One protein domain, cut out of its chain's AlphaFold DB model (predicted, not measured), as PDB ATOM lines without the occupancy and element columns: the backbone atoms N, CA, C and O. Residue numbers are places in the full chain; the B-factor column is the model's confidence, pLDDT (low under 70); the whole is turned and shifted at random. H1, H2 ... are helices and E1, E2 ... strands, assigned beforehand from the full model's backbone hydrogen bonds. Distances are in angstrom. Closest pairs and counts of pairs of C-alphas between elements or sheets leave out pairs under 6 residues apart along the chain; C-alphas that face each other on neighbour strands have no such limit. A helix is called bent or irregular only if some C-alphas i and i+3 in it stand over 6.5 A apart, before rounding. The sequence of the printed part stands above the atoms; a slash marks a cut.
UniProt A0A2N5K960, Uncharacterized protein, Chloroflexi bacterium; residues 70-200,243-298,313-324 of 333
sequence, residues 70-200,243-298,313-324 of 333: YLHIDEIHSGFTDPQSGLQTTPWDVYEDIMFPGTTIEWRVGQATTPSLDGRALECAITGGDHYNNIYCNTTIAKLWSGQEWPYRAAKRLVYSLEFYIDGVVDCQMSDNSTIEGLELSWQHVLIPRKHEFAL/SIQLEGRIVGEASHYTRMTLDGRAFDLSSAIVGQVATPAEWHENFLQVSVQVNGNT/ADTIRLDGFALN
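Overview. This is residues 70 to 200, 243 to 298 and 313 to 324 of the 333 residues of an uncharacterized protein of Chloroflexi bacterium (UniProt A0A2N5K960). Two twisted sheets make a sandwich: E1-E13-E6-E9-E10-E11 packs face to face on E2-E5-E12-E7-E8, their strands crossed at 36 degrees. The hairpin E3-E4 crosses over the E2, E5 and E12 part of the five-stranded sheet, and the short helix H1 only grazes both large sheets. The stretch 269 to 284 bridges one side of the sandwich through short pairings with E10 and E8. The printed part has 199 residues, with named elements in the order E1 to E5, H1, E6 to E13, mostly strand; each sheet is antiparallel. It is compact, radius of gyration of the C-alphas 17.4 A, and rounded, spanning 48 by 39 by 38 A.

Along the chain. E1, residues 70 to 72, begins at C-alpha 70 (140.063, 278.182, 149.959). E2 is 93 to 97, E3 105 to 112, E4 121 to 129 at 23.9 A, and E5 134 to 145 at 29.2 A. H1, 151 to 154, is irregular: C-alphas 151 and 154 are 7.5 A apart. E6, 155 to 167, measures 34.4 A, E7, 180 to 191, 33.2 A, and E8 is 194 to 200. E9 is 243 to 251, E10 254 to 262, and E11 265 to 268. E12, 285 to 296, measures 30.9 A; E13, 313 to 322, ends at C-alpha 322 (145.640, 291.142, 144.517).

Arrangement. The six-stranded sheet has edge strands E1 and E11; E1 and E13 are antiparallel neighbours, with N 70 and O 318 within hydrogen-bond range at 2.9 A. E9, E10 and E11 form a meander, each strand the antiparallel neighbour of the one before; N 247 and O 259 are 2.8 A apart. In the five-stranded sheet, E5 bends by 72 degrees at residue 142 and E12 by 66 degrees at 288; N 137 and O 292 are 2.9 A apart. The two large sheets' facing parts are 9.9 A apart, centre to centre. The five-stranded sheet also faces E3 and E4, a hairpin with N 112 and O 121 at 2.8 A, in a stack of sheets, face to face in turn. The closest C-alphas of E4 and E13 are those of Ala 121 and Asp 314, 4.7 A apart. H1 is too short for an O i to N i+4 pair, and its one O i to N i+3 pair is not within hydrogen-bond range.

Size, cuts and confidence. The C-alphas farthest apart, of Gln 84 and Met 174, are separated by 53.1 A. Residues 201 to 242 and 299 to 312 are not printed; the C-alpha gaps are 13.8 A and 23.0 A. Long links join E1 to E2, E6 to E7 and E11 to E12. Residues 73 to 78 and 324 have pLDDT under 70.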
ATOM      1  N   TYR A  70     140.317 279.606 149.877       87.62
ATOM      2  CA  TYR A  70     140.063 278.182 149.959       87.62
ATOM      3  C   TYR A  70     140.239 277.769 151.413       87.62
ATOM      4  O   TYR A  70     141.308 277.992 151.971       87.62
ATOM      5  N   LEU A  71     139.209 277.180 152.009       82.75
ATOM      6  CA  LEU A  71     139.246 276.533 153.317       82.75
ATOM      7  C   LEU A  71     138.719 275.121 153.116       82.75
ATOM      8  O   LEU A  71     137.669 274.957 152.492       82.75
ATOM      9  N   HIS A  72     139.430 274.115 153.611       70.94
ATOM     10  CA  HIS A  72     139.078 272.745 153.288       70.94
ATOM     11  C   HIS A  72     139.098 271.795 154.462       70.94
ATOM     12  O   HIS A  72     140.039 271.795 155.251       70.94
ATOM     13  N   ILE A  73     138.065 270.948 154.470       58.44
ATOM     14  CA  ILE A  73     138.045 269.668 155.170       58.44
ATOM     15  C   ILE A  73     136.945 268.708 154.632       58.44
ATOM     16  O   ILE A  73     137.121 267.498 154.753       58.44
ATOM     17  N   ASP A  74     135.875 269.181 153.957       52.81
ATOM     18  CA  ASP A  74     134.699 268.320 153.662       52.81
ATOM     19  C   ASP A  74     134.391 267.940 152.200       52.81
ATOM     20  O   ASP A  74     133.735 266.928 151.976       52.81
ATOM     21  N   GLU A  75     134.788 268.708 151.183       52.03
ATOM     22  CA  GLU A  75     134.128 268.602 149.862       52.03
ATOM     23  C   GLU A  75     135.033 268.193 148.700       52.03
ATOM     24  O   GLU A  75     134.945 268.779 147.629       52.03
ATOM     25  N   ILE A  76     135.906 267.191 148.839       53.28
ATOM     26  CA  ILE A  76     136.484 266.578 147.631       53.28
ATOM     27  C   ILE A  76     136.787 265.084 147.819       53.28
ATOM     28  O   ILE A  76     137.928 264.651 147.730       53.28
ATOM     29  N   HIS A  77     135.759 264.259 148.030       56.16
ATOM     30  CA  HIS A  77     135.916 262.802 147.887       56.16
ATOM     31  C   HIS A  77     135.978 262.346 146.418       56.16
ATOM     32  O   HIS A  77     136.428 261.238 146.144       56.16
ATOM     33  N   SER A  78     135.547 263.181 145.464       66.12
ATOM     34  CA  SER A  78     135.406 262.779 144.053       66.12
ATOM     35  C   SER A  78     135.881 263.806 143.021       66.12
ATOM     36  O   SER A  78     135.704 263.590 141.825       66.12
ATOM     37  N   GLY A  79     136.452 264.933 143.449       74.19
ATOM     38  CA  GLY A  79     136.578 266.111 142.586       74.19
ATOM     39  C   GLY A  79     135.236 266.836 142.450       74.19
ATOM     40  O   GLY A  79     134.170 266.246 142.637       74.19
ATOM     41  N   PHE A  80     135.286 268.125 142.136       83.94
ATOM     42  CA  PHE A  80     134.108 268.956 141.902       83.94
ATOM     43  C   PHE A  80     134.337 269.835 140.675       83.94
ATOM     44  O   PHE A  80     135.466 270.206 140.375       83.94
ATOM     45  N   THR A  81     133.275 270.150 139.936       87.44
ATOM     46  CA  THR A  81     133.305 271.175 138.885       87.44
ATOM     47  C   THR A  81     132.273 272.226 139.239       87.44
ATOM     48  O   THR A  81     131.084 271.913 139.290       87.44
ATOM     49  N   ASP A  82     132.718 273.458 139.467       85.31
ATOM     50  CA  ASP A  82     131.819 274.575 139.724       85.31
ATOM     51  C   ASP A  82     131.027 274.893 138.444       85.31
ATOM     52  O   ASP A  82     131.627 275.272 137.435       85.31
ATOM     53  N   PRO A  83     129.689 274.764 138.446       84.00
ATOM     54  CA  PRO A  83     128.878 275.025 137.262       84.00
ATOM     55  C   PRO A  83     128.889 276.497 136.825       84.00
ATOM     56  O   PRO A  83     128.548 276.777 135.678       84.00
ATOM     57  N   GLN A  84     129.246 277.435 137.709       85.06
ATOM     58  CA  GLN A  84     129.282 278.862 137.386       85.06
ATOM     59  C   GLN A  84     130.620 279.276 136.777       85.06
ATOM     60  O   GLN A  84     130.645 279.935 135.739       85.06
ATOM     61  N   SER A  85     131.730 278.900 137.415       85.75
ATOM     62  CA  SER A  85     133.071 279.285 136.958       85.75
ATOM     63  C   SER A  85     133.724 278.272 136.014       85.75
ATOM     64  O   SER A  85     134.697 278.604 135.340       85.75
ATOM     65  N   GLY A  86     133.224 277.034 135.966       89.25
ATOM     66  CA  GLY A  86     133.851 275.921 135.251       89.25
ATOM     67  C   GLY A  86     135.136 275.403 135.907       89.25
ATOM     68  O   GLY A  86     135.779 274.514 135.347       89.25
ATOM     69  N   LEU A  87     135.528 275.940 137.069       91.19
ATOM     70  CA  LEU A  87     136.715 275.501 137.797       91.19
ATOM     71  C   LEU A  87     136.539 274.074 138.300       91.19
ATOM     72  O   LEU A  87     135.503 273.723 138.861       91.19
ATOM     73  N   GLN A  88     137.583 273.270 138.130       91.12
ATOM     74  CA  GLN A  88     137.603 271.889 138.594       91.12
ATOM     75  C   GLN A  88     138.514 271.730 139.811       91.12
ATOM     76  O   GLN A  88     139.543 272.397 139.906       91.12
ATOM     77  N   THR A  89     138.180 270.803 140.700       89.94
ATOM     78  CA  THR A  89     139.025 270.375 141.821       89.94
ATOM     79  C   THR A  89     139.314 268.878 141.740       89.94
ATOM     80  O   THR A  89     138.604 268.133 141.058       89.94
ATOM     81  N   THR A  90     140.361 268.419 142.425       88.44
ATOM     82  CA  THR A  90     140.687 266.987 142.551       88.44
ATOM     83  C   THR A  90     140.603 266.546 144.005       88.44
ATOM     84  O   THR A  90     140.883 267.359 144.888       88.44
ATOM     85  N   PRO A  91     140.249 265.280 144.291       88.44
ATOM     86  CA  PRO A  91     140.350 264.766 145.651       88.44
ATOM     87  C   PRO A  91     141.788 264.845 146.162       88.44
ATOM     88  O   PRO A  91     142.721 265.058 145.380       88.44
ATOM     89  N   TRP A  92     141.944 264.684 147.476       89.31
ATOM     90  CA  TRP A  92     143.253 264.377 148.032       89.31
ATOM     91  C   TRP A  92     143.715 263.036 147.490       89.31
ATOM     92  O   TRP A  92     142.984 262.049 147.561       89.31
ATOM     93  N   ASP A  93     144.918 263.027 146.945       90.69
ATOM     94  CA  ASP A  93     145.548 261.833 146.408       90.69
ATOM     95  C   ASP A  93     147.031 261.835 146.772       90.69
ATOM     96  O   ASP A  93     147.578 262.855 147.212       90.69
ATOM     97  N   VAL A  94     147.670 260.685 146.603       91.88
ATOM     98  CA  VAL A  94     149.092 260.512 146.865       91.88
ATOM     99  C   VAL A  94     149.872 260.512 145.566       91.88
ATOM    100  O   VAL A  94     149.605 259.764 144.628       91.88
ATOM    101  N   TYR A  95     150.910 261.335 145.551       89.44
ATOM    102  CA  TYR A  95     152.011 261.186 144.624       89.44
ATOM    103  C   TYR A  95     153.218 260.584 145.359       89.44
ATOM    104  O   TYR A  95     153.684 261.128 146.360       89.44
ATOM    105  N   GLU A  96     153.735 259.472 144.841       90.81
ATOM    106  CA  GLU A  96     154.930 258.805 145.362       90.81
ATOM    107  C   GLU A  96     156.198 259.439 144.779       90.81
ATOM    108  O   GLU A  96     156.468 259.355 143.577       90.81
ATOM    109  N   ASP A  97     157.012 260.048 145.634       85.00
ATOM    110  CA  ASP A  97     158.330 260.553 145.259       85.00
ATOM    111  C   ASP A  97     159.392 259.532 145.666       85.00
ATOM    112  O   ASP A  97     159.988 259.563 146.748       85.00
ATOM    113  N   ILE A  98     159.554 258.559 144.769       84.62
ATOM    114  CA  ILE A  98     160.464 257.433 144.931       84.62
ATOM    115  C   ILE A  98     161.910 257.917 144.800       84.62
ATOM    116  O   ILE A  98     162.416 258.176 143.705       84.62
ATOM    117  N   MET A  99     162.600 257.981 145.935       82.00
ATOM    118  CA  MET A  99     164.025 258.280 146.028       82.00
ATOM    119  C   MET A  99     164.894 257.108 145.571       82.00
ATOM    120  O   MET A  99     165.976 257.310 145.013       82.00
ATOM    121  N   PHE A 100     164.427 255.881 145.803       82.12
ATOM    122  CA  PHE A 100     165.166 254.658 145.512       82.12
ATOM    123  C   PHE A 100     164.456 253.874 144.402       82.12
ATOM    124  O   PHE A 100     163.434 253.239 144.657       82.12
ATOM    125  N   PRO A 101     164.949 253.898 143.152       84.56
ATOM    126  CA  PRO A 101     164.290 253.199 142.054       84.56
ATOM    127  C   PRO A 101     164.082 251.707 142.348       84.56
ATOM    128  O   PRO A 101     165.011 251.018 142.767       84.56
ATOM    129  N   GLY A 102     162.872 251.210 142.079       85.56
ATOM    130  CA  GLY A 102     162.495 249.809 142.304       85.56
ATOM    131  C   GLY A 102     162.009 249.487 143.718       85.56
ATOM    132  O   GLY A 102     161.808 248.314 144.015       85.56
ATOM    133  N   THR A 103     161.821 250.502 144.560       86.25
ATOM    134  CA  THR A 103     161.294 250.348 145.922       86.25
ATOM    135  C   THR A 103     159.781 250.496 145.959       86.25
ATOM    136  O   THR A 103     159.177 251.087 145.063       86.25
ATOM    137  N   THR A 104     159.171 249.905 146.980       89.62
ATOM    138  CA  THR A 104     157.739 249.985 147.261       89.62
ATOM    139  C   THR A 104     157.535 250.844 148.495       89.62
ATOM    140  O   THR A 104     158.183 250.635 149.522       89.62
ATOM    141  N   ILE A 105     156.601 251.784 148.403       91.88
ATOM    142  CA  ILE A 105     156.116 252.557 149.537       91.88
ATOM    143  C   ILE A 105     154.686 252.138 149.854       91.88
ATOM    144  O   ILE A 105     153.869 251.938 148.959       91.88
ATOM    145  N   GLU A 106     154.391 251.988 151.138       95.19
ATOM    146  CA  GLU A 106     153.029 251.800 151.617       95.19
ATOM    147  C   GLU A 106     152.575 253.110 152.252       95.19
ATOM    148  O   GLU A 106     153.294 253.697 153.066       95.19
ATOM    149  N   TRP A 107     151.393 253.581 151.872       96.06
ATOM    150  CA  TRP A 107     150.870 254.860 152.324       96.06
ATOM    151  C   TRP A 107     149.368 254.814 152.564       96.06
ATOM    152  O   TRP A 107     148.649 253.934 152.087       96.06
ATOM    153  N   ARG A 108     148.894 255.815 153.303       95.38
ATOM    154  CA  ARG A 108     147.479 256.083 153.531       95.38
ATOM    155  C   ARG A 108     147.228 257.581 153.401       95.38
ATOM    156  O   ARG A 108     147.927 258.385 154.010       95.38
ATOM    157  N   VAL A 109     146.210 257.934 152.622       94.25
ATOM    158  CA  VAL A 109     145.609 259.270 152.622       94.25
ATOM    159  C   VAL A 109     144.123 259.126 152.902       94.25
ATOM    160  O   VAL A 109     143.469 258.227 152.366       94.25
ATOM    161  N   GLY A 110     143.578 259.969 153.767       91.19
ATOM    162  CA  GLY A 110     142.167 259.879 154.112       91.19
ATOM    163  C   GLY A 110     141.738 260.911 155.132       91.19
ATOM    164  O   GLY A 110     142.543 261.691 155.625       91.19
ATOM    165  N   GLN A 111     140.449 260.923 155.446       90.75
ATOM    166  CA  GLN A 111     139.943 261.708 156.563       90.75
ATOM    167  C   GLN A 111     140.117 260.935 157.870       90.75
ATOM    168  O   GLN A 111     139.854 259.733 157.933       90.75
ATOM    169  N   ALA A 112     140.497 261.647 158.923       91.56
ATOM    170  CA  ALA A 112     140.603 261.144 160.280       91.56
ATOM    171  C   ALA A 112     139.771 262.007 161.229       91.56
ATOM    172  O   ALA A 112     139.711 263.227 161.098       91.56
ATOM    173  N   THR A 113     139.141 261.370 162.213       93.00
ATOM    174  CA  THR A 113     138.400 262.059 163.283       93.00
ATOM    175  C   THR A 113     139.226 262.207 164.557       93.00
ATOM    176  O   THR A 113     138.854 262.936 165.475       93.00
ATOM    177  N   THR A 114     140.347 261.492 164.662       93.62
ATOM    178  CA  THR A 114     141.282 261.568 165.784       93.62
ATOM    179  C   THR A 114     142.681 261.183 165.295       93.62
ATOM    180  O   THR A 114     142.816 260.101 164.725       93.62
ATOM    181  N   PRO A 115     143.709 262.011 165.548       95.56
ATOM    182  CA  PRO A 115     143.631 263.370 166.088       95.56
ATOM    183  C   PRO A 115     142.965 264.345 165.094       95.56
ATOM    184  O   PRO A 115     143.177 264.264 163.890       95.56
ATOM    185  N   SER A 116     142.159 265.273 165.611       94.88
ATOM    186  CA  SER A 116     141.612 266.426 164.877       94.88
ATOM    187  C   SER A 116     141.234 267.538 165.867       94.88
ATOM    188  O   SER A 116     140.956 267.251 167.035       94.88
ATOM    189  N   LEU A 117     141.244 268.793 165.412       93.44
ATOM    190  CA  LEU A 117     140.803 269.971 166.155       93.44
ATOM    191  C   LEU A 117     139.282 270.169 166.113       93.44
ATOM    192  O   LEU A 117     138.708 270.616 167.106       93.44
ATOM    193  N   ASP A 118     138.629 269.838 164.997       89.25
ATOM    194  CA  ASP A 118     137.183 270.035 164.802       89.25
ATOM    195  C   ASP A 118     136.400 268.737 164.513       89.25
ATOM    196  O   ASP A 118     135.195 268.765 164.254       89.25
ATOM    197  N   GLY A 119     137.079 267.591 164.614       89.50
ATOM    198  CA  GLY A 119     136.548 266.263 164.311       89.50
ATOM    199  C   GLY A 119     136.834 265.792 162.886       89.50
ATOM    200  O   GLY A 119     136.390 264.702 162.522       89.50
ATOM    201  N   ARG A 120     137.554 266.581 162.083       88.50
ATOM    202  CA  ARG A 120     137.983 266.251 160.729       88.50
ATOM    203  C   ARG A 120     139.415 266.734 160.474       88.50
ATOM    204  O   ARG A 120     139.708 267.916 160.513       88.50
ATOM    205  N   ALA A 121     140.308 265.816 160.145       93.31
ATOM    206  CA  ALA A 121     141.652 266.120 159.671       93.31
ATOM    207  C   ALA A 121     141.958 265.291 158.421       93.31
ATOM    208  O   ALA A 121     141.422 264.198 158.242       93.31
ATOM    209  N   LEU A 122     142.835 265.794 157.560       93.81
ATOM    210  CA  LEU A 122     143.487 264.995 156.534       93.81
ATOM    211  C   LEU A 122     144.600 264.187 157.192       93.81
ATOM    212  O   LEU A 122     145.532 264.768 157.732       93.81
ATOM    213  N   GLU A 123     144.558 262.872 157.089       96.19
ATOM    214  CA  GLU A 123     145.709 262.022 157.342       96.19
ATOM    215  C   GLU A 123     146.539 261.874 156.062       96.19
ATOM    216  O   GLU A 123     146.016 261.482 155.020       96.19
ATOM    217  N   CYS A 124     147.837 262.150 156.164       96.69
ATOM    218  CA  CYS A 124     148.855 261.819 155.177       96.69
ATOM    219  C   CYS A 124     149.915 260.941 155.848       96.69
ATOM    220  O   CYS A 124     150.633 261.415 156.727       96.69
ATOM    221  N   ALA A 125     150.005 259.665 155.480       97.12
ATOM    222  CA  ALA A 125     150.814 258.703 156.220       97.12
ATOM    223  C   ALA A 125     151.645 257.792 155.324       97.12
ATOM    224  O   ALA A 125     151.149 257.248 154.338       97.12
ATOM    225  N   ILE A 126     152.890 257.563 155.737       96.50
ATOM    226  CA  ILE A 126     153.698 256.432 155.286       96.50
ATOM    227  C   ILE A 126     153.465 255.320 156.296       96.50
ATOM    228  O   ILE A 126     153.697 255.504 157.488       96.50
ATOM    229  N   THR A 127     152.983 254.171 155.836       95.50
ATOM    230  CA  THR A 127     152.636 253.035 156.701       95.50
ATOM    231  C   THR A 127     153.669 251.916 156.650       95.50
ATOM    232  O   THR A 127     153.612 251.000 157.466       95.50
ATOM    233  N   GLY A 128     154.618 251.993 155.717       93.31
ATOM    234  CA  GLY A 128     155.634 250.973 155.507       93.31
ATOM    235  C   GLY A 128     156.348 251.139 154.168       93.31
ATOM    236  O   GLY A 128     156.329 252.203 153.548       93.31
ATOM    237  N   GLY A 129     156.992 250.064 153.729       91.56
ATOM    238  CA  GLY A 129     157.800 250.031 152.516       91.56
ATOM    239  C   GLY A 129     159.134 249.326 152.729       91.56
ATOM    240  O   GLY A 129     159.523 248.987 153.852       91.56
ATOM    241  N   ASP A 130     159.847 249.085 151.635       89.50
ATOM    242  CA  ASP A 130     161.141 248.401 151.649       89.50
ATOM    243  C   ASP A 130     162.342 249.362 151.732       89.50
ATOM    244  O   ASP A 130     163.448 248.931 152.054       89.50
ATOM    245  N   HIS A 131     162.138 250.659 151.500       88.94
ATOM    246  CA  HIS A 131     163.110 251.731 151.709       88.94
ATOM    247  C   HIS A 131     162.392 253.034 152.053       88.94
ATOM    248  O   HIS A 131     161.255 253.252 151.629       88.94
ATOM    249  N   TYR A 132     163.064 253.910 152.806       85.44
ATOM    250  CA  TYR A 132     162.497 255.215 153.128       85.44
ATOM    251  C   TYR A 132     162.308 256.026 151.840       85.44
ATOM    252  O   TYR A 132     163.190 256.075 150.987       85.44
ATOM    253  N   ASN A 133     161.132 256.612 151.678       90.06
ATOM    254  CA  ASN A 133     160.727 257.383 150.507       90.06
ATOM    255  C   ASN A 133     159.797 258.511 150.971       90.06
ATOM    256  O   ASN A 133     159.457 258.599 152.155       90.06
ATOM    257  N   ASN A 134     159.378 259.353 150.032       92.25
ATOM    258  CA  ASN A 134     158.511 260.485 150.313       92.25
ATOM    259  C   ASN A 134     157.139 260.273 149.667       92.25
ATOM    260  O   ASN A 134     157.033 259.718 148.569       92.25
ATOM    261  N   ILE A 135     156.094 260.776 150.317       94.75
ATOM    262  CA  ILE A 135     154.765 260.901 149.711       94.75
ATOM    263  C   ILE A 135     154.290 262.337 149.770       94.75
ATOM    264  O   ILE A 135     154.464 263.018 150.775       94.75
ATOM    265  N   TYR A 136     153.627 262.767 148.707       93.75
ATOM    266  CA  TYR A 136     152.932 264.040 148.640       93.75
ATOM    267  C   TYR A 136     151.445 263.754 148.665       93.75
ATOM    268  O   TYR A 136     150.896 263.280 147.671       93.75
ATOM    269  N   CYS A 137     150.784 264.092 149.762       94.50
ATOM    270  CA  CYS A 137     149.338 264.188 149.769       94.50
ATOM    271  C   CYS A 137     148.984 265.567 149.225       94.50
ATOM    272  O   CYS A 137     149.378 266.586 149.797       94.50
ATOM    273  N   ASN A 138     148.305 265.618 148.083       92.81
ATOM    274  CA  ASN A 138     147.990 266.876 147.417       92.81
ATOM    275  C   ASN A 138     146.542 266.931 146.941       92.81
ATOM    276  O   ASN A 138     145.893 265.913 146.721       92.81
ATOM    277  N   THR A 139     146.049 268.154 146.773       92.00
ATOM    278  CA  THR A 139     144.769 268.431 146.123       92.00
ATOM    279  C   THR A 139     144.912 269.641 145.215       92.00
ATOM    280  O   THR A 139     145.557 270.644 145.544       92.00
ATOM    281  N   THR A 140     144.306 269.548 144.037       93.12
ATOM    282  CA  THR A 140     144.168 270.675 143.125       93.12
ATOM    283  C   THR A 140     142.900 271.424 143.499       93.12
ATOM    284  O   THR A 140     141.796 270.917 143.306       93.12
ATOM    285  N   ILE A 141     143.060 272.634 144.028       91.12
ATOM    286  CA  ILE A 141     141.952 273.440 144.559       91.12
ATOM    287  C   ILE A 141     141.181 274.168 143.458       91.12
ATOM    288  O   ILE A 141     140.057 274.609 143.668       91.12
ATOM    289  N   ALA A 142     141.810 274.333 142.298       93.12
ATOM    290  CA  ALA A 142     141.212 274.907 141.109       93.12
ATOM    291  C   ALA A 142     142.080 274.571 139.904       93.12
ATOM    292  O   ALA A 142     143.288 274.805 139.937       93.12
ATOM    293  N   LYS A 143     141.474 274.090 138.824       94.44
ATOM    294  CA  LYS A 143     142.128 273.931 137.528       94.44
ATOM    295  C   LYS A 143     141.197 274.263 136.378       94.44
ATOM    296  O   LYS A 143     139.978 274.128 136.490       94.44
ATOM    297  N   LEU A 144     141.797 274.714 135.283       94.50
ATOM    298  CA  LEU A 144     141.106 275.132 134.073       94.50
ATOM    299  C   LEU A 144     142.033 274.963 132.860       94.50
ATOM    300  O   LEU A 144     143.245 275.140 132.988       94.50
ATOM    301  N   TRP A 145     141.496 274.656 131.678       93.38
ATOM    302  CA  TRP A 145     142.323 274.493 130.478       93.38
ATOM    303  C   TRP A 145     143.056 275.792 130.113       93.38
ATOM    304  O   TRP A 145     142.526 276.901 130.211       93.38
ATOM    305  N   SER A 146     144.295 275.652 129.650       88.12
ATOM    306  CA  SER A 146     145.066 276.745 129.065       88.12
ATOM    307  C   SER A 146     144.310 277.350 127.877       88.12
ATOM    308  O   SER A 146     143.678 276.651 127.088       88.12
ATOM    309  N   GLY A 147     144.324 278.680 127.790       88.44
ATOM    310  CA  GLY A 147     143.517 279.442 126.830       88.44
ATOM    311  C   GLY A 147     142.159 279.909 127.364       88.44
ATOM    312  O   GLY A 147     141.607 280.859 126.814       88.44
ATOM    313  N   GLN A 148     141.650 279.329 128.456       92.19
ATOM    314  CA  GLN A 148     140.486 279.866 129.167       92.19
ATOM    315  C   GLN A 148     140.901 280.999 130.123       92.19
ATOM    316  O   GLN A 148     142.063 281.098 130.540       92.19
ATOM    317  N   GLU A 149     139.960 281.889 130.453       92.25
ATOM    318  CA  GLU A 149     140.212 282.986 131.389       92.25
ATOM    319  C   GLU A 149     140.494 282.428 132.786       92.25
ATOM    320  O   GLU A 149     139.648 281.785 133.394       92.25
ATOM    321  N   TRP A 150     141.706 282.667 133.295       94.00
ATOM    322  CA  TRP A 150     142.096 282.223 134.629       94.00
ATOM    323  C   TRP A 150     141.659 283.251 135.688       94.00
ATOM    324  O   TRP A 150     142.301 284.308 135.781       94.00
ATOM    325  N   PRO A 151     140.634 282.963 136.517       92.38
ATOM    326  CA  PRO A 151     140.044 283.956 137.419       92.38
ATOM    327  C   PRO A 151     141.011 284.397 138.525       92.38
ATOM    328  O   PRO A 151     140.927 285.513 139.030       92.38
ATOM    329  N   TYR A 152     141.998 283.565 138.865       93.81
ATOM    330  CA  TYR A 152     142.958 283.857 139.932       93.81
ATOM    331  C   TYR A 152     144.258 284.496 139.433       93.81
ATOM    332  O   TYR A 152     145.250 284.549 140.156       93.81
ATOM    333  N   ARG A 153     144.292 285.018 138.197       92.75
ATOM    334  CA  ARG A 153     145.479 285.682 137.618       92.75
ATOM    335  C   ARG A 153     145.957 286.879 138.447       92.75
ATOM    336  O   ARG A 153     147.161 287.150 138.495       92.75
ATOM    337  N   ALA A 154     145.017 287.592 139.065       93.56
ATOM    338  CA  ALA A 154     145.291 288.770 139.878       93.56
ATOM    339  C   ALA A 154     145.875 288.432 141.259       93.56
ATOM    340  O   ALA A 154     146.432 289.322 141.895       93.56
ATOM    341  N   ALA A 155     145.793 287.177 141.719       94.94
ATOM    342  CA  ALA A 155     146.404 286.767 142.978       94.94
ATOM    343  C   ALA A 155     147.934 286.848 142.855       94.94
ATOM    344  O   ALA A 155     148.553 286.126 142.075       94.94
ATOM    345  N   LYS A 156     148.535 287.786 143.594       95.31
ATOM    346  CA  LYS A 156     149.984 288.042 143.621       95.31
ATOM    347  C   LYS A 156     150.583 287.936 145.010       95.31
ATOM    348  O   LYS A 156     151.796 287.849 145.126       95.31
ATOM    349  N   ARG A 157     149.766 287.924 146.056       96.62
ATOM    350  CA  ARG A 157     150.160 287.536 147.408       96.62
ATOM    351  C   ARG A 157     149.336 286.321 147.781       96.62
ATOM    352  O   ARG A 157     148.117 286.375 147.651       96.62
ATOM    353  N   LEU A 158     149.994 285.261 148.218       96.88
ATOM    354  CA  LEU A 158     149.338 284.029 148.622       96.88
ATOM    355  C   LEU A 158     149.770 283.661 150.033       96.88
ATOM    356  O   LEU A 158     150.924 283.864 150.419       96.88
ATOM    357  N   VAL A 159     148.810 283.164 150.799       97.50
ATOM    358  CA  VAL A 159     148.981 282.765 152.189       97.50
ATOM    359  C   VAL A 159     148.450 281.352 152.325       97.50
ATOM    360  O   VAL A 159     147.247 281.144 152.196       97.50
ATOM    361  N   TYR A 160     149.346 280.402 152.573       97.81
ATOM    362  CA  TYR A 160     148.997 279.018 152.865       97.81
ATOM    363  C   TYR A 160     149.133 278.777 154.362       97.81
ATOM    364  O   TYR A 160     150.190 279.062 154.920       97.81
ATOM    365  N   SER A 161     148.087 278.291 155.018       97.06
ATOM    366  CA  SER A 161     148.104 277.977 156.443       97.06
ATOM    367  C   SER A 161     147.425 276.653 156.730       97.06
ATOM    368  O   SER A 161     146.455 276.301 156.063       97.06
ATOM    369  N   LEU A 162     147.914 275.956 157.745       96.69
ATOM    370  CA  LEU A 162     147.279 274.765 158.288       96.69
ATOM    371  C   LEU A 162     147.736 274.531 159.725       96.69
ATOM    372  O   LEU A 162     148.784 275.022 160.152       96.69
ATOM    373  N   GLU A 163     146.952 273.743 160.437       97.62
ATOM    374  CA  GLU A 163     147.344 273.115 161.689       97.62
ATOM    375  C   GLU A 163     147.810 271.697 161.359       97.62
ATOM    376  O   GLU A 163     147.207 271.036 160.514       97.62
ATOM    377  N   PHE A 164     148.884 271.214 161.976       98.00
ATOM    378  CA  PHE A 164     149.353 269.848 161.766       98.00
ATOM    379  C   PHE A 164     149.753 269.148 163.057       98.00
ATOM    380  O   PHE A 164     150.163 269.774 164.030       98.00
ATOM    381  N   TYR A 165     149.660 267.824 163.039       98.38
ATOM    382  CA  TYR A 165     150.010 266.936 164.135       98.38
ATOM    383  C   TYR A 165     150.837 265.777 163.587       98.38
ATOM    384  O   TYR A 165     150.421 265.106 162.643       98.38
ATOM    385  N   ILE A 166     151.996 265.522 164.190       98.44
ATOM    386  CA  ILE A 166     152.874 264.409 163.810       98.44
ATOM    387  C   ILE A 166     152.621 263.239 164.762       98.44
ATOM    388  O   ILE A 166     152.873 263.340 165.962       98.44
ATOM    389  N   ASP A 167     152.145 262.124 164.218       97.88
ATOM    390  CA  ASP A 167     152.013 260.842 164.905       97.88
ATOM    391  C   ASP A 167     153.188 259.940 164.514       97.88
ATOM    392  O   ASP A 167     153.171 259.232 163.502       97.88
ATOM    393  N   GLY A 168     154.264 260.065 165.289       94.94
ATOM    394  CA  GLY A 168     155.564 259.447 165.057       94.94
ATOM    395  C   GLY A 168     156.550 259.855 166.153       94.94
ATOM    396  O   GLY A 168     156.154 260.401 167.178       94.94
ATOM    397  N   VAL A 169     157.844 259.624 165.938       95.88
ATOM    398  CA  VAL A 169     158.900 260.063 166.862       95.88
ATOM    399  C   VAL A 169     159.672 261.217 166.236       95.88
ATOM    400  O   VAL A 169     160.134 261.115 165.099       95.88
ATOM    401  N   VAL A 170     159.830 262.301 166.997       97.00
ATOM    402  CA  VAL A 170     160.657 263.459 166.641       97.00
ATOM    403  C   VAL A 170     161.658 263.713 167.762       97.00
ATOM    404  O   VAL A 170     161.271 263.971 168.900       97.00
ATOM    405  N   ASP A 171     162.946 263.666 167.432       96.31
ATOM    406  CA  ASP A 171     164.048 263.983 168.339       96.31
ATOM    407  C   ASP A 171     165.103 264.807 167.593       96.31
ATOM    408  O   ASP A 171     165.981 264.264 166.932       96.31
ATOM    409  N   CYS A 172     165.052 266.137 167.698       95.88
ATOM    410  CA  CYS A 172     166.023 266.984 166.998       95.88
ATOM    411  C   CYS A 172     167.432 266.965 167.612       95.88
ATOM    412  O   CYS A 172     168.360 267.494 167.002       95.88
ATOM    413  N   GLN A 173     167.608 266.414 168.819       95.38
ATOM    414  CA  GLN A 173     168.924 266.304 169.461       95.38
ATOM    415  C   GLN A 173     169.638 265.026 169.022       95.38
ATOM    416  O   GLN A 173     170.847 265.035 168.791       95.38
ATOM    417  N   MET A 174     168.883 263.940 168.867       94.88
ATOM    418  CA  MET A 174     169.327 262.679 168.289       94.88
ATOM    419  C   MET A 174     168.449 262.361 167.081       94.88
ATOM    420  O   MET A 174     167.597 261.482 167.134       94.88
ATOM    421  N   SER A 175     168.663 263.081 165.978       93.12
ATOM    422  CA  SER A 175     167.803 263.003 164.786       93.12
ATOM    423  C   SER A 175     167.682 261.603 164.189       93.12
ATOM    424  O   SER A 175     166.633 261.258 163.651       93.12
ATOM    425  N   ASP A 176     168.696 260.757 164.354       90.69
ATOM    426  CA  ASP A 176     168.637 259.349 163.950       90.69
ATOM    427  C   ASP A 176     167.586 258.529 164.727       90.69
ATOM    428  O   ASP A 176     167.221 257.453 164.268       90.69
ATOM    429  N   ASN A 177     167.041 259.052 165.834       94.06
ATOM    430  CA  ASN A 177     165.926 258.471 166.590       94.06
ATOM    431  C   ASN A 177     164.539 258.960 166.122       94.06
ATOM    432  O   ASN A 177     163.540 258.664 166.774       94.06
ATOM    433  N   SER A 178     164.446 259.727 165.031       95.31
ATOM    434  CA  SER A 178     163.162 260.205 164.493       95.31
ATOM    435  C   SER A 178     162.601 259.246 163.441       95.31
ATOM    436  O   SER A 178     163.342 258.783 162.575       95.31
ATOM    437  N   THR A 179     161.288 258.994 163.442       95.31
ATOM    438  CA  THR A 179     160.629 258.173 162.398       95.31
ATOM    439  C   THR A 179     160.371 258.948 161.102       95.31
ATOM    440  O   THR A 179     160.074 258.359 160.065       95.31
ATOM    441  N   ILE A 180     160.521 260.272 161.144       95.50
ATOM    442  CA  ILE A 180     160.342 261.195 160.024       95.50
ATOM    443  C   ILE A 180     161.681 261.851 159.670       95.50
ATOM    444  O   ILE A 180     162.417 262.279 160.555       95.50
ATOM    445  N   GLU A 181     162.012 261.923 158.380       94.94
ATOM    446  CA  GLU A 181     163.194 262.640 157.875       94.94
ATOM    447  C   GLU A 181     162.893 264.131 157.682       94.94
ATOM    448  O   GLU A 181     163.744 264.995 157.910       94.94
ATOM    449  N   GLY A 182     161.657 264.435 157.296       95.56
ATOM    450  CA  GLY A 182     161.181 265.791 157.109       95.56
ATOM    451  C   GLY A 182     159.685 265.874 156.832       95.56
ATOM    452  O   GLY A 182     159.031 264.888 156.495       95.56
ATOM    453  N   LEU A 183     159.166 267.084 156.989       97.62
ATOM    454  CA  LEU A 183     157.787 267.463 156.710       97.62
ATOM    455  C   LEU A 183     157.824 268.640 155.750       97.62
ATOM    456  O   LEU A 183     158.549 269.609 155.994       97.62
ATOM    457  N   GLU A 184     157.035 268.575 154.686       95.88
ATOM    458  CA  GLU A 184     156.985 269.644 153.699       95.88
ATOM    459  C   GLU A 184     155.576 270.173 153.496       95.88
ATOM    460  O   GLU A 184     154.587 269.438 153.503       95.88
ATOM    461  N   LEU A 185     155.505 271.483 153.300       94.62
ATOM    462  CA  LEU A 185     154.281 272.207 153.017       94.62
ATOM    463  C   LEU A 185     154.503 272.973 151.733       94.62
ATOM    464  O   LEU A 185     155.441 273.773 151.656       94.62
ATOM    465  N   SER A 186     153.646 272.753 150.744       95.88
ATOM    466  CA  SER A 186     153.806 273.425 149.463       95.88
ATOM    467  C   SER A 186     152.499 273.920 148.879       95.88
ATOM    468  O   SER A 186     151.412 273.417 149.176       95.88
ATOM    469  N   TRP A 187     152.626 274.923 148.021       95.56
ATOM    470  CA  TRP A 187     151.586 275.301 147.091       95.56
ATOM    471  C   TRP A 187     152.190 275.735 145.759       95.56
ATOM    472  O   TRP A 187     153.309 276.254 145.675       95.56
ATOM    473  N   GLN A 188     151.417 275.530 144.700       94.62
ATOM    474  CA  GLN A 188     151.773 275.912 143.343       94.62
ATOM    475  C   GLN A 188     150.678 276.788 142.748       94.62
ATOM    476  O   GLN A 188     149.492 276.489 142.866       94.62
ATOM    477  N   HIS A 189     151.091 277.849 142.060       95.56
ATOM    478  CA  HIS A 189     150.240 278.652 141.193       95.56
ATOM    479  C   HIS A 189     150.775 278.572 139.769       95.56
ATOM    480  O   HIS A 189     151.782 279.186 139.411       95.56
ATOM    481  N   VAL A 190     150.091 277.775 138.957       95.44
ATOM    482  CA  VAL A 190     150.461 277.465 137.580       95.44
ATOM    483  C   VAL A 190     149.615 278.286 136.626       95.44
ATOM    484  O   VAL A 190     148.386 278.211 136.620       95.44
ATOM    485  N   LEU A 191     150.301 279.065 135.798       93.94
ATOM    486  CA  LEU A 191     149.722 279.862 134.733       93.94
ATOM    487  C   LEU A 191     150.590 279.684 133.491       93.94
ATOM    488  O   LEU A 191     151.598 280.375 133.322       93.94
ATOM    489  N   ILE A 192     150.217 278.725 132.644       92.62
ATOM    490  CA  ILE A 192     151.019 278.289 131.494       92.62
ATOM    491  C   ILE A 192     151.426 279.504 130.636       92.62
ATOM    492  O   ILE A 192     150.580 280.356 130.340       92.62
ATOM    493  N   PRO A 193     152.711 279.609 130.234       93.62
ATOM    494  CA  PRO A 193     153.772 278.592 130.318       93.62
ATOM    495  C   PRO A 193     154.652 278.678 131.581       93.62
ATOM    496  O   PRO A 193     155.812 278.256 131.569       93.62
ATOM    497  N   ARG A 194     154.160 279.291 132.661       92.94
ATOM    498  CA  ARG A 194     154.928 279.556 133.884       92.94
ATOM    499  C   ARG A 194     154.303 278.893 135.102       92.94
ATOM    500  O   ARG A 194     153.093 278.681 135.170       92.94
ATOM    501  N   LYS A 195     155.145 278.590 136.085       94.00
ATOM    502  CA  LYS A 195     154.693 278.175 137.411       94.00
ATOM    503  C   LYS A 195     155.409 278.951 138.502       94.00
ATOM    504  O   LYS A 195     156.588 279.271 138.375       94.00
ATOM    505  N   HIS A 196     154.675 279.206 139.574       95.81
ATOM    506  CA  HIS A 196     155.194 279.727 140.824       95.81
ATOM    507  C   HIS A 196     155.005 278.666 141.892       95.81
ATOM    508  O   HIS A 196     153.889 278.214 142.128       95.81
ATOM    509  N   GLU A 197     156.102 278.262 142.507       93.75
ATOM    510  CA  GLU A 197     156.141 277.167 143.462       93.75
ATOM    511  C   GLU A 197     156.748 277.674 144.760       93.75
ATOM    512  O   GLU A 197     157.776 278.357 144.746       93.75
ATOM    513  N   PHE A 198     156.068 277.380 145.861       97.25
ATOM    514  CA  PHE A 198     156.483 277.754 147.198       97.25
ATOM    515  C   PHE A 198     156.421 276.511 148.053       97.25
ATOM    516  O   PHE A 198     155.359 275.905 148.178       97.25
ATOM    517  N   ALA A 199     157.549 276.147 148.642       97.06
ATOM    518  CA  ALA A 199     157.607 275.025 149.552       97.06
ATOM    519  C   ALA A 199     158.566 275.317 150.697       97.06
ATOM    520  O   ALA A 199     159.629 275.916 150.503       97.06
ATOM    521  N   LEU A 200     158.171 274.880 151.885       97.88
ATOM    522  CA  LEU A 200     159.023 274.825 153.058       97.88
ATOM    523  C   LEU A 200     159.196 273.371 153.467       97.88
ATOM    524  O   LEU A 200     158.212 272.642 153.542       97.88
ATOM    525  N   SER A 243     150.726 275.135 164.559       98.38
ATOM    526  CA  SER A 243     150.164 276.085 163.600       98.38
ATOM    527  C   SER A 243     151.257 276.571 162.663       98.38
ATOM    528  O   SER A 243     152.328 276.984 163.121       98.38
ATOM    529  N   ILE A 244     151.013 276.566 161.354       98.44
ATOM    530  CA  ILE A 244     151.960 277.123 160.387       98.44
ATOM    531  C   ILE A 244     151.270 277.936 159.303       98.44
ATOM    532  O   ILE A 244     150.204 277.593 158.800       98.44
ATOM    533  N   GLN A 245     151.923 279.029 158.922       98.25
ATOM    534  CA  GLN A 245     151.524 279.899 157.830       98.25
ATOM    535  C   GLN A 245     152.743 280.258 156.981       98.25
ATOM    536  O   GLN A 245     153.734 280.767 157.501       98.25
ATOM    537  N   LEU A 246     152.641 280.062 155.671       98.31
ATOM    538  CA  LEU A 246     153.601 280.481 154.658       98.31
ATOM    539  C   LEU A 246     153.000 281.599 153.801       98.31
ATOM    540  O   LEU A 246     152.016 281.398 153.092       98.31
ATOM    541  N   GLU A 247     153.626 282.773 153.827       98.12
ATOM    542  CA  GLU A 247     153.307 283.890 152.942       98.12
ATOM    543  C   GLU A 247     154.340 284.012 151.816       98.12
ATOM    544  O   GLU A 247     155.548 284.128 152.060       98.12
ATOM    545  N   GLY A 248     153.844 284.079 150.580       97.31
ATOM    546  CA  GLY A 248     154.632 284.314 149.377       97.31
ATOM    547  C   GLY A 248     154.034 285.398 148.482       97.31
ATOM    548  O   GLY A 248     152.845 285.722 148.551       97.31
ATOM    549  N   ARG A 249     154.873 285.973 147.618       96.94
ATOM    550  CA  ARG A 249     154.468 286.941 146.595       96.94
ATOM    551  C   ARG A 249     155.007 286.567 145.227       96.94
ATOM    552  O   ARG A 249     156.137 286.118 145.098       96.94
ATOM    553  N   ILE A 250     154.210 286.826 144.204       95.69
ATOM    554  CA  ILE A 250     154.600 286.729 142.804       95.69
ATOM    555  C   ILE A 250     154.919 288.144 142.324       95.69
ATOM    556  O   ILE A 250     154.023 288.987 142.233       95.69
ATOM    557  N   VAL A 251     156.192 288.409 142.026       93.56
ATOM    558  CA  VAL A 251     156.667 289.714 141.544       93.56
ATOM    559  C   VAL A 251     157.303 289.524 140.175       93.56
ATOM    560  O   VAL A 251     158.347 288.890 140.039       93.56
ATOM    561  N   GLY A 252     156.649 290.053 139.139       90.38
ATOM    562  CA  GLY A 252     157.003 289.718 137.762       90.38
ATOM    563  C   GLY A 252     156.874 288.211 137.539       90.38
ATOM    564  O   GLY A 252     155.781 287.663 137.661       90.38
ATOM    565  N   GLU A 253     157.996 287.556 137.250       90.06
ATOM    566  CA  GLU A 253     158.076 286.105 137.041       90.06
ATOM    567  C   GLU A 253     158.762 285.357 138.197       90.06
ATOM    568  O   GLU A 253     158.950 284.146 138.107       90.06
ATOM    569  N   ALA A 254     159.123 286.050 139.279       95.00
ATOM    570  CA  ALA A 254     159.794 285.462 140.433       95.00
ATOM    571  C   ALA A 254     158.817 285.144 141.574       95.00
ATOM    572  O   ALA A 254     157.839 285.864 141.809       95.00
ATOM    573  N   SER A 255     159.132 284.086 142.316       97.00
ATOM    574  CA  SER A 255     158.495 283.717 143.579       97.00
ATOM    575  C   SER A 255     159.312 284.276 144.745       97.00
ATOM    576  O   SER A 255     160.463 283.901 144.950       97.00
ATOM    577  N   HIS A 256     158.723 285.183 145.516       97.81
ATOM    578  CA  HIS A 256     159.334 285.817 146.681       97.81
ATOM    579  C   HIS A 256     158.731 285.243 147.958       97.81
ATOM    580  O   HIS A 256     157.576 285.533 148.286       97.81
ATOM    581  N   TYR A 257     159.504 284.459 148.703       98.00
ATOM    582  CA  TYR A 257     159.109 284.058 150.049       98.00
ATOM    583  C   TYR A 257     159.114 285.306 150.933       98.00
ATOM    584  O   TYR A 257     159.994 286.154 150.820       98.00
ATOM    585  N   THR A 258     158.089 285.474 151.766       97.44
ATOM    586  CA  THR A 258     157.945 286.687 152.583       97.44
ATOM    587  C   THR A 258     158.055 286.364 154.063       97.44
ATOM    588  O   THR A 258     158.871 286.958 154.762       97.44
ATOM    589  N   ARG A 259     157.238 285.434 154.560       98.00
ATOM    590  CA  ARG A 259     157.159 285.147 155.994       98.00
ATOM    591  C   ARG A 259     156.714 283.716 156.244       98.00
ATOM    592  O   ARG A 259     155.814 283.237 155.561       98.00
ATOM    593  N   MET A 260     157.298 283.092 157.259       98.25
ATOM    594  CA  MET A 260     156.730 281.924 157.928       98.25
ATOM    595  C   MET A 260     156.250 282.348 159.314       98.25
ATOM    596  O   MET A 260     156.958 283.079 160.001       98.25
ATOM    597  N   THR A 261     155.087 281.883 159.742       98.50
ATOM    598  CA  THR A 261     154.676 281.930 161.149       98.50
ATOM    599  C   THR A 261     154.516 280.495 161.619       98.50
ATOM    600  O   THR A 261     153.769 279.765 160.983       98.50
ATOM    601  N   LEU A 262     155.216 280.093 162.680       98.50
ATOM    602  CA  LEU A 262     155.123 278.766 163.298       98.50
ATOM    603  C   LEU A 262     154.801 278.951 164.782       98.50
ATOM    604  O   LEU A 262     155.551 279.638 165.477       98.50
ATOM    605  N   ASP A 263     153.686 278.398 165.257       98.00
ATOM    606  CA  ASP A 263     153.226 278.513 166.653       98.00
ATOM    607  C   ASP A 263     153.199 279.962 167.163       98.00
ATOM    608  O   ASP A 263     153.656 280.296 168.257       98.00
ATOM    609  N   GLY A 264     152.703 280.862 166.308       97.25
ATOM    610  CA  GLY A 264     152.643 282.303 166.561       97.25
ATOM    611  C   GLY A 264     153.980 283.046 166.443       97.25
ATOM    612  O   GLY A 264     153.995 284.280 166.463       97.25
ATOM    613  N   ARG A 265     155.110 282.350 166.267       98.06
ATOM    614  CA  ARG A 265     156.422 282.970 166.048       98.06
ATOM    615  C   ARG A 265     156.652 283.252 164.568       98.06
ATOM    616  O   ARG A 265     156.649 282.342 163.747       98.06
ATOM    617  N   ALA A 266     156.911 284.514 164.235       97.62
ATOM    618  CA  ALA A 266     157.212 284.938 162.871       97.62
ATOM    619  C   ALA A 266     158.710 284.823 162.534       97.62
ATOM    620  O   ALA A 266     159.574 285.189 163.334       97.62
ATOM    621  N   PHE A 267     158.993 284.390 161.309       97.56
ATOM    622  CA  PHE A 267     160.315 284.293 160.700       97.56
ATOM    623  C   PHE A 267     160.311 285.020 159.355       97.56
ATOM    624  O   PHE A 267     159.396 284.850 158.543       97.56
ATOM    625  N   ASP A 268     161.329 285.845 159.128       96.75
ATOM    626  CA  ASP A 268     161.505 286.570 157.873       96.75
ATOM    627  C   ASP A 268     162.125 285.662 156.809       96.75
ATOM    628  O   ASP A 268     163.185 285.074 157.027       96.75
ATOM    629  N   LEU A 269     161.458 285.554 155.659       97.88
ATOM    630  CA  LEU A 269     161.915 284.747 154.531       97.88
ATOM    631  C   LEU A 269     162.325 285.606 153.330       97.88
ATOM    632  O   LEU A 269     162.627 285.052 152.277       97.88
ATOM    633  N   SER A 270     162.349 286.940 153.452       96.06
ATOM    634  CA  SER A 270     162.470 287.858 152.308       96.06
ATOM    635  C   SER A 270     163.771 287.739 151.508       96.06
ATOM    636  O   SER A 270     163.886 288.318 150.429       96.06
ATOM    637  N   SER A 271     164.765 287.020 152.036       94.31
ATOM    638  CA  SER A 271     166.010 286.695 151.330       94.31
ATOM    639  C   SER A 271     165.858 285.565 150.303       94.31
ATOM    640  O   SER A 271     166.696 285.445 149.411       94.31
ATOM    641  N   ALA A 272     164.800 284.755 150.396       97.19
ATOM    642  CA  ALA A 272     164.529 283.655 149.481       97.19
ATOM    643  C   ALA A 272     163.693 284.141 148.286       97.19
ATOM    644  O   ALA A 272     162.483 284.372 148.372       97.19
ATOM    645  N   ILE A 273     164.371 284.294 147.147       97.12
ATOM    646  CA  ILE A 273     163.778 284.683 145.868       97.12
ATOM    647  C   ILE A 273     164.106 283.596 144.854       97.12
ATOM    648  O   ILE A 273     165.268 283.363 144.525       97.12
ATOM    649  N   VAL A 274     163.065 282.957 144.339       96.56
ATOM    650  CA  VAL A 274     163.163 281.928 143.309       96.56
ATOM    651  C   VAL A 274     162.831 282.577 141.978       96.56
ATOM    652  O   VAL A 274     161.798 283.230 141.821       96.56
ATOM    653  N   GLY A 275     163.750 282.443 141.026       94.19
ATOM    654  CA  GLY A 275     163.593 282.995 139.690       94.19
ATOM    655  C   GLY A 275     162.472 282.325 138.895       94.19
ATOM    656  O   GLY A 275     161.728 281.477 139.377       94.19
ATOM    657  N   GLN A 276     162.376 282.711 137.631       92.00
ATOM    658  CA  GLN A 276     161.379 282.197 136.702       92.00
ATOM    659  C   GLN A 276     161.502 280.683 136.491       92.00
ATOM    660  O   GLN A 276     162.591 280.160 136.242       92.00
ATOM    661  N   VAL A 277     160.356 280.001 136.487       93.44
ATOM    662  CA  VAL A 277     160.258 278.566 136.207       93.44
ATOM    663  C   VAL A 277     159.230 278.325 135.105       93.44
ATOM    664  O   VAL A 277     158.107 278.838 135.141       93.44
ATOM    665  N   ALA A 278     159.630 277.574 134.078       93.06
ATOM    666  CA  ALA A 278     158.740 277.149 133.004       93.06
ATOM    667  C   ALA A 278     157.943 275.905 133.421       93.06
ATOM    668  O   ALA A 278     158.440 275.059 134.166       93.06
ATOM    669  N   THR A 279     156.718 275.781 132.920       92.12
ATOM    670  CA  THR A 279     155.965 274.523 132.994       92.12
ATOM    671  C   THR A 279     156.515 273.517 131.979       92.12
ATOM    672  O   THR A 279     157.039 273.941 130.943       92.12
ATOM    673  N   PRO A 280     156.366 272.200 132.208       89.88
ATOM    674  CA  PRO A 280     156.574 271.216 131.151       89.88
ATOM    675  C   PRO A 280     155.697 271.493 129.925       89.88
ATOM    676  O   PRO A 280     154.640 272.120 130.029       89.88
ATOM    677  N   ALA A 281     156.145 271.044 128.755       90.00
ATOM    678  CA  ALA A 281     155.486 271.347 127.483       90.00
ATOM    679  C   ALA A 281     154.154 270.593 127.310       90.00
ATOM    680  O   ALA A 281     153.265 271.046 126.594       90.00
ATOM    681  N   GLU A 282     154.020 269.447 127.973       91.25
ATOM    682  CA  GLU A 282     152.835 268.591 128.001       91.25
ATOM    683  C   GLU A 282     151.734 269.097 128.941       91.25
ATOM    684  O   GLU A 282     150.653 268.513 129.007       91.25
ATOM    685  N   TRP A 283     152.003 270.156 129.704       91.38
ATOM    686  CA  TRP A 283     150.997 270.762 130.557       91.38
ATOM    687  C   TRP A 283     150.042 271.619 129.741       91.38
ATOM    688  O   TRP A 283     150.446 272.441 128.916       91.38
ATOM    689  N   HIS A 284     148.751 271.438 130.008       93.50
ATOM    690  CA  HIS A 284     147.679 272.086 129.260       93.50
ATOM    691  C   HIS A 284     146.633 272.748 130.156       93.50
ATOM    692  O   HIS A 284     145.655 273.275 129.632       93.50
ATOM    693  N   GLU A 285     146.834 272.764 131.471       94.44
ATOM    694  CA  GLU A 285     145.912 273.329 132.457       94.44
ATOM    695  C   GLU A 285     146.626 274.376 133.328       94.44
ATOM    696  O   GLU A 285     147.761 274.183 133.763       94.44
ATOM    697  N   ASN A 286     145.948 275.495 133.589       95.69
ATOM    698  CA  ASN A 286     146.282 276.393 134.690       95.69
ATOM    699  C   ASN A 286     145.712 275.795 135.970       95.69
ATOM    700  O   ASN A 286     144.593 275.277 135.941       95.69
ATOM    701  N   PHE A 287     146.431 275.894 137.085       95.56
ATOM    702  CA  PHE A 287     145.924 275.360 138.340       95.56
ATOM    703  C   PHE A 287     146.530 275.999 139.587       95.56
ATOM    704  O   PHE A 287     147.604 276.603 139.560       95.56
ATOM    705  N   LEU A 288     145.814 275.836 140.696       95.19
ATOM    706  CA  LEU A 288     146.311 276.009 142.052       95.19
ATOM    707  C   LEU A 288     146.285 274.654 142.752       95.19
ATOM    708  O   LEU A 288     145.283 273.940 142.699       95.19
ATOM    709  N   GLN A 289     147.381 274.321 143.417       94.69
ATOM    710  CA  GLN A 289     147.528 273.079 144.163       94.69
ATOM    711  C   GLN A 289     148.163 273.376 145.515       94.69
ATOM    712  O   GLN A 289     149.005 274.268 145.617       94.69
ATOM    713  N   VAL A 290     147.760 272.620 146.528       95.19
ATOM    714  CA  VAL A 290     148.398 272.598 147.846       95.19
ATOM    715  C   VAL A 290     148.807 271.170 148.180       95.19
ATOM    716  O   VAL A 290     148.193 270.216 147.693       95.19
ATOM    717  N   SER A 291     149.840 271.018 149.002       94.06
ATOM    718  CA  SER A 291     150.280 269.710 149.471       94.06
ATOM    719  C   SER A 291     150.788 269.735 150.906       94.06
ATOM    720  O   SER A 291     151.267 270.757 151.415       94.06
ATOM    721  N   VAL A 292     150.715 268.558 151.518       95.06
ATOM    722  CA  VAL A 292     151.493 268.157 152.687       95.06
ATOM    723  C   VAL A 292     152.288 266.933 152.266       95.06
ATOM    724  O   VAL A 292     151.733 266.005 151.679       95.06
ATOM    725  N   GLN A 293     153.585 266.937 152.525       95.06
ATOM    726  CA  GLN A 293     154.447 265.810 152.211       95.06
ATOM    727  C   GLN A 293     155.130 265.289 153.458       95.06
ATOM    728  O   GLN A 293     155.608 266.051 154.301       95.06
ATOM    729  N   VAL A 294     155.204 263.968 153.523       96.62
ATOM    730  CA  VAL A 294     155.862 263.231 154.590       96.62
ATOM    731  C   VAL A 294     157.074 262.538 153.995       96.62
ATOM    732  O   VAL A 294     156.943 261.767 153.043       96.62
ATOM    733  N   ASN A 295     158.245 262.807 154.567       94.50
ATOM    734  CA  ASN A 295     159.481 262.128 154.202       94.50
ATOM    735  C   ASN A 295     159.750 261.059 155.255       94.50
ATOM    736  O   ASN A 295     160.072 261.380 156.403       94.50
ATOM    737  N   GLY A 296     159.585 259.793 154.881       91.88
ATOM    738  CA  GLY A 296     159.830 258.675 155.783       91.88
ATOM    739  C   GLY A 296     161.308 258.581 156.149       91.88
ATOM    740  O   GLY A 296     162.174 259.051 155.409       91.88
ATOM    741  N   ASN A 297     161.606 257.945 157.278       91.56
ATOM    742  CA  ASN A 297     162.975 257.619 157.664       91.56
ATOM    743  C   ASN A 297     163.178 256.096 157.739       91.56
ATOM    744  O   ASN A 297     162.234 255.303 157.728       91.56
ATOM    745  N   THR A 298     164.442 255.682 157.796       88.19
ATOM    746  CA  THR A 298     164.808 254.298 158.109       88.19
ATOM    747  C   THR A 298     164.269 253.927 159.488       88.19
ATOM    748  O   THR A 298     164.313 254.744 160.404       88.19
ATOM    749  N   ALA A 313     146.665 266.916 159.088       95.88
ATOM    750  CA  ALA A 313     146.539 268.325 158.751       95.88
ATOM    751  C   ALA A 313     145.078 268.763 158.880       95.88
ATOM    752  O   ALA A 313     144.173 268.121 158.350       95.88
ATOM    753  N   ASP A 314     144.850 269.862 159.583       94.25
ATOM    754  CA  ASP A 314     143.539 270.407 159.918       94.25
ATOM    755  C   ASP A 314     143.509 271.901 159.545       94.25
ATOM    756  O   ASP A 314     144.550 272.546 159.392       94.25
ATOM    757  N   THR A 315     142.321 272.472 159.357       93.00
ATOM    758  CA  THR A 315     142.109 273.883 158.979       93.00
ATOM    759  C   THR A 315     142.920 274.355 157.754       93.00
ATOM    760  O   THR A 315     143.321 275.518 157.659       93.00
ATOM    761  N   ILE A 316     143.158 273.457 156.791       93.94
ATOM    762  CA  ILE A 316     143.973 273.727 155.599       93.94
ATOM    763  C   ILE A 316     143.340 274.860 154.787       93.94
ATOM    764  O   ILE A 316     142.194 274.768 154.337       93.94
ATOM    765  N   ARG A 317     144.102 275.936 154.579       94.75
ATOM    766  CA  ARG A 317     143.614 277.170 153.967       94.75
ATOM    767  C   ARG A 317     144.633 277.788 153.018       94.75
ATOM    768  O   ARG A 317     145.792 277.962 153.380       94.75
ATOM    769  N   LEU A 318     144.188 278.187 151.827       95.62
ATOM    770  CA  LEU A 318     144.964 279.005 150.891       95.62
ATOM    771  C   LEU A 318     144.172 280.261 150.521       95.62
ATOM    772  O   LEU A 318     143.111 280.178 149.908       95.62
ATOM    773  N   ASP A 319     144.713 281.432 150.840       96.25
ATOM    774  CA  ASP A 319     144.148 282.716 150.432       96.25
ATOM    775  C   ASP A 319     145.007 283.378 149.359       96.25
ATOM    776  O   ASP A 319     146.234 283.440 149.474       96.25
ATOM    777  N   GLY A 320     144.354 283.940 148.344       96.44
ATOM    778  CA  GLY A 320     144.990 284.735 147.302       96.44
ATOM    779  C   GLY A 320     144.514 286.177 147.335       96.44
ATOM    780  O   GLY A 320     143.316 286.447 147.378       96.44
ATOM    781  N   PHE A 321     145.450 287.117 147.246       96.44
ATOM    782  CA  PHE A 321     145.170 288.548 147.236       96.44
ATOM    783  C   PHE A 321     145.808 289.233 146.032       96.44
ATOM    784  O   PHE A 321     146.954 288.950 145.659       96.44
ATOM    785  N   ALA A 322     145.091 290.195 145.464       94.12
ATOM    786  CA  ALA A 322     145.640 291.142 144.517       94.12
ATOM    787  C   ALA A 322     146.461 292.199 145.256       94.12
ATOM    788  O   ALA A 322     146.068 292.717 146.307       94.12
ATOM    789  N   LEU A 323     147.618 292.522 144.683       85.44
ATOM    790  CA  LEU A 323     148.427 293.647 145.121       85.44
ATOM    791  C   LEU A 323     147.945 294.882 144.364       85.44
ATOM    792  O   LEU A 323     148.129 294.985 143.152       85.44
ATOM    793  N   ASN A 324     147.321 295.816 145.078       69.06
ATOM    794  CA  ASN A 324     147.039 297.136 144.534       69.06
ATOM    795  C   ASN A 324     148.377 297.843 144.300       69.06
ATOM    796  O   ASN A 324     148.986 298.378 145.227       69.06
TER     797      ASN A 324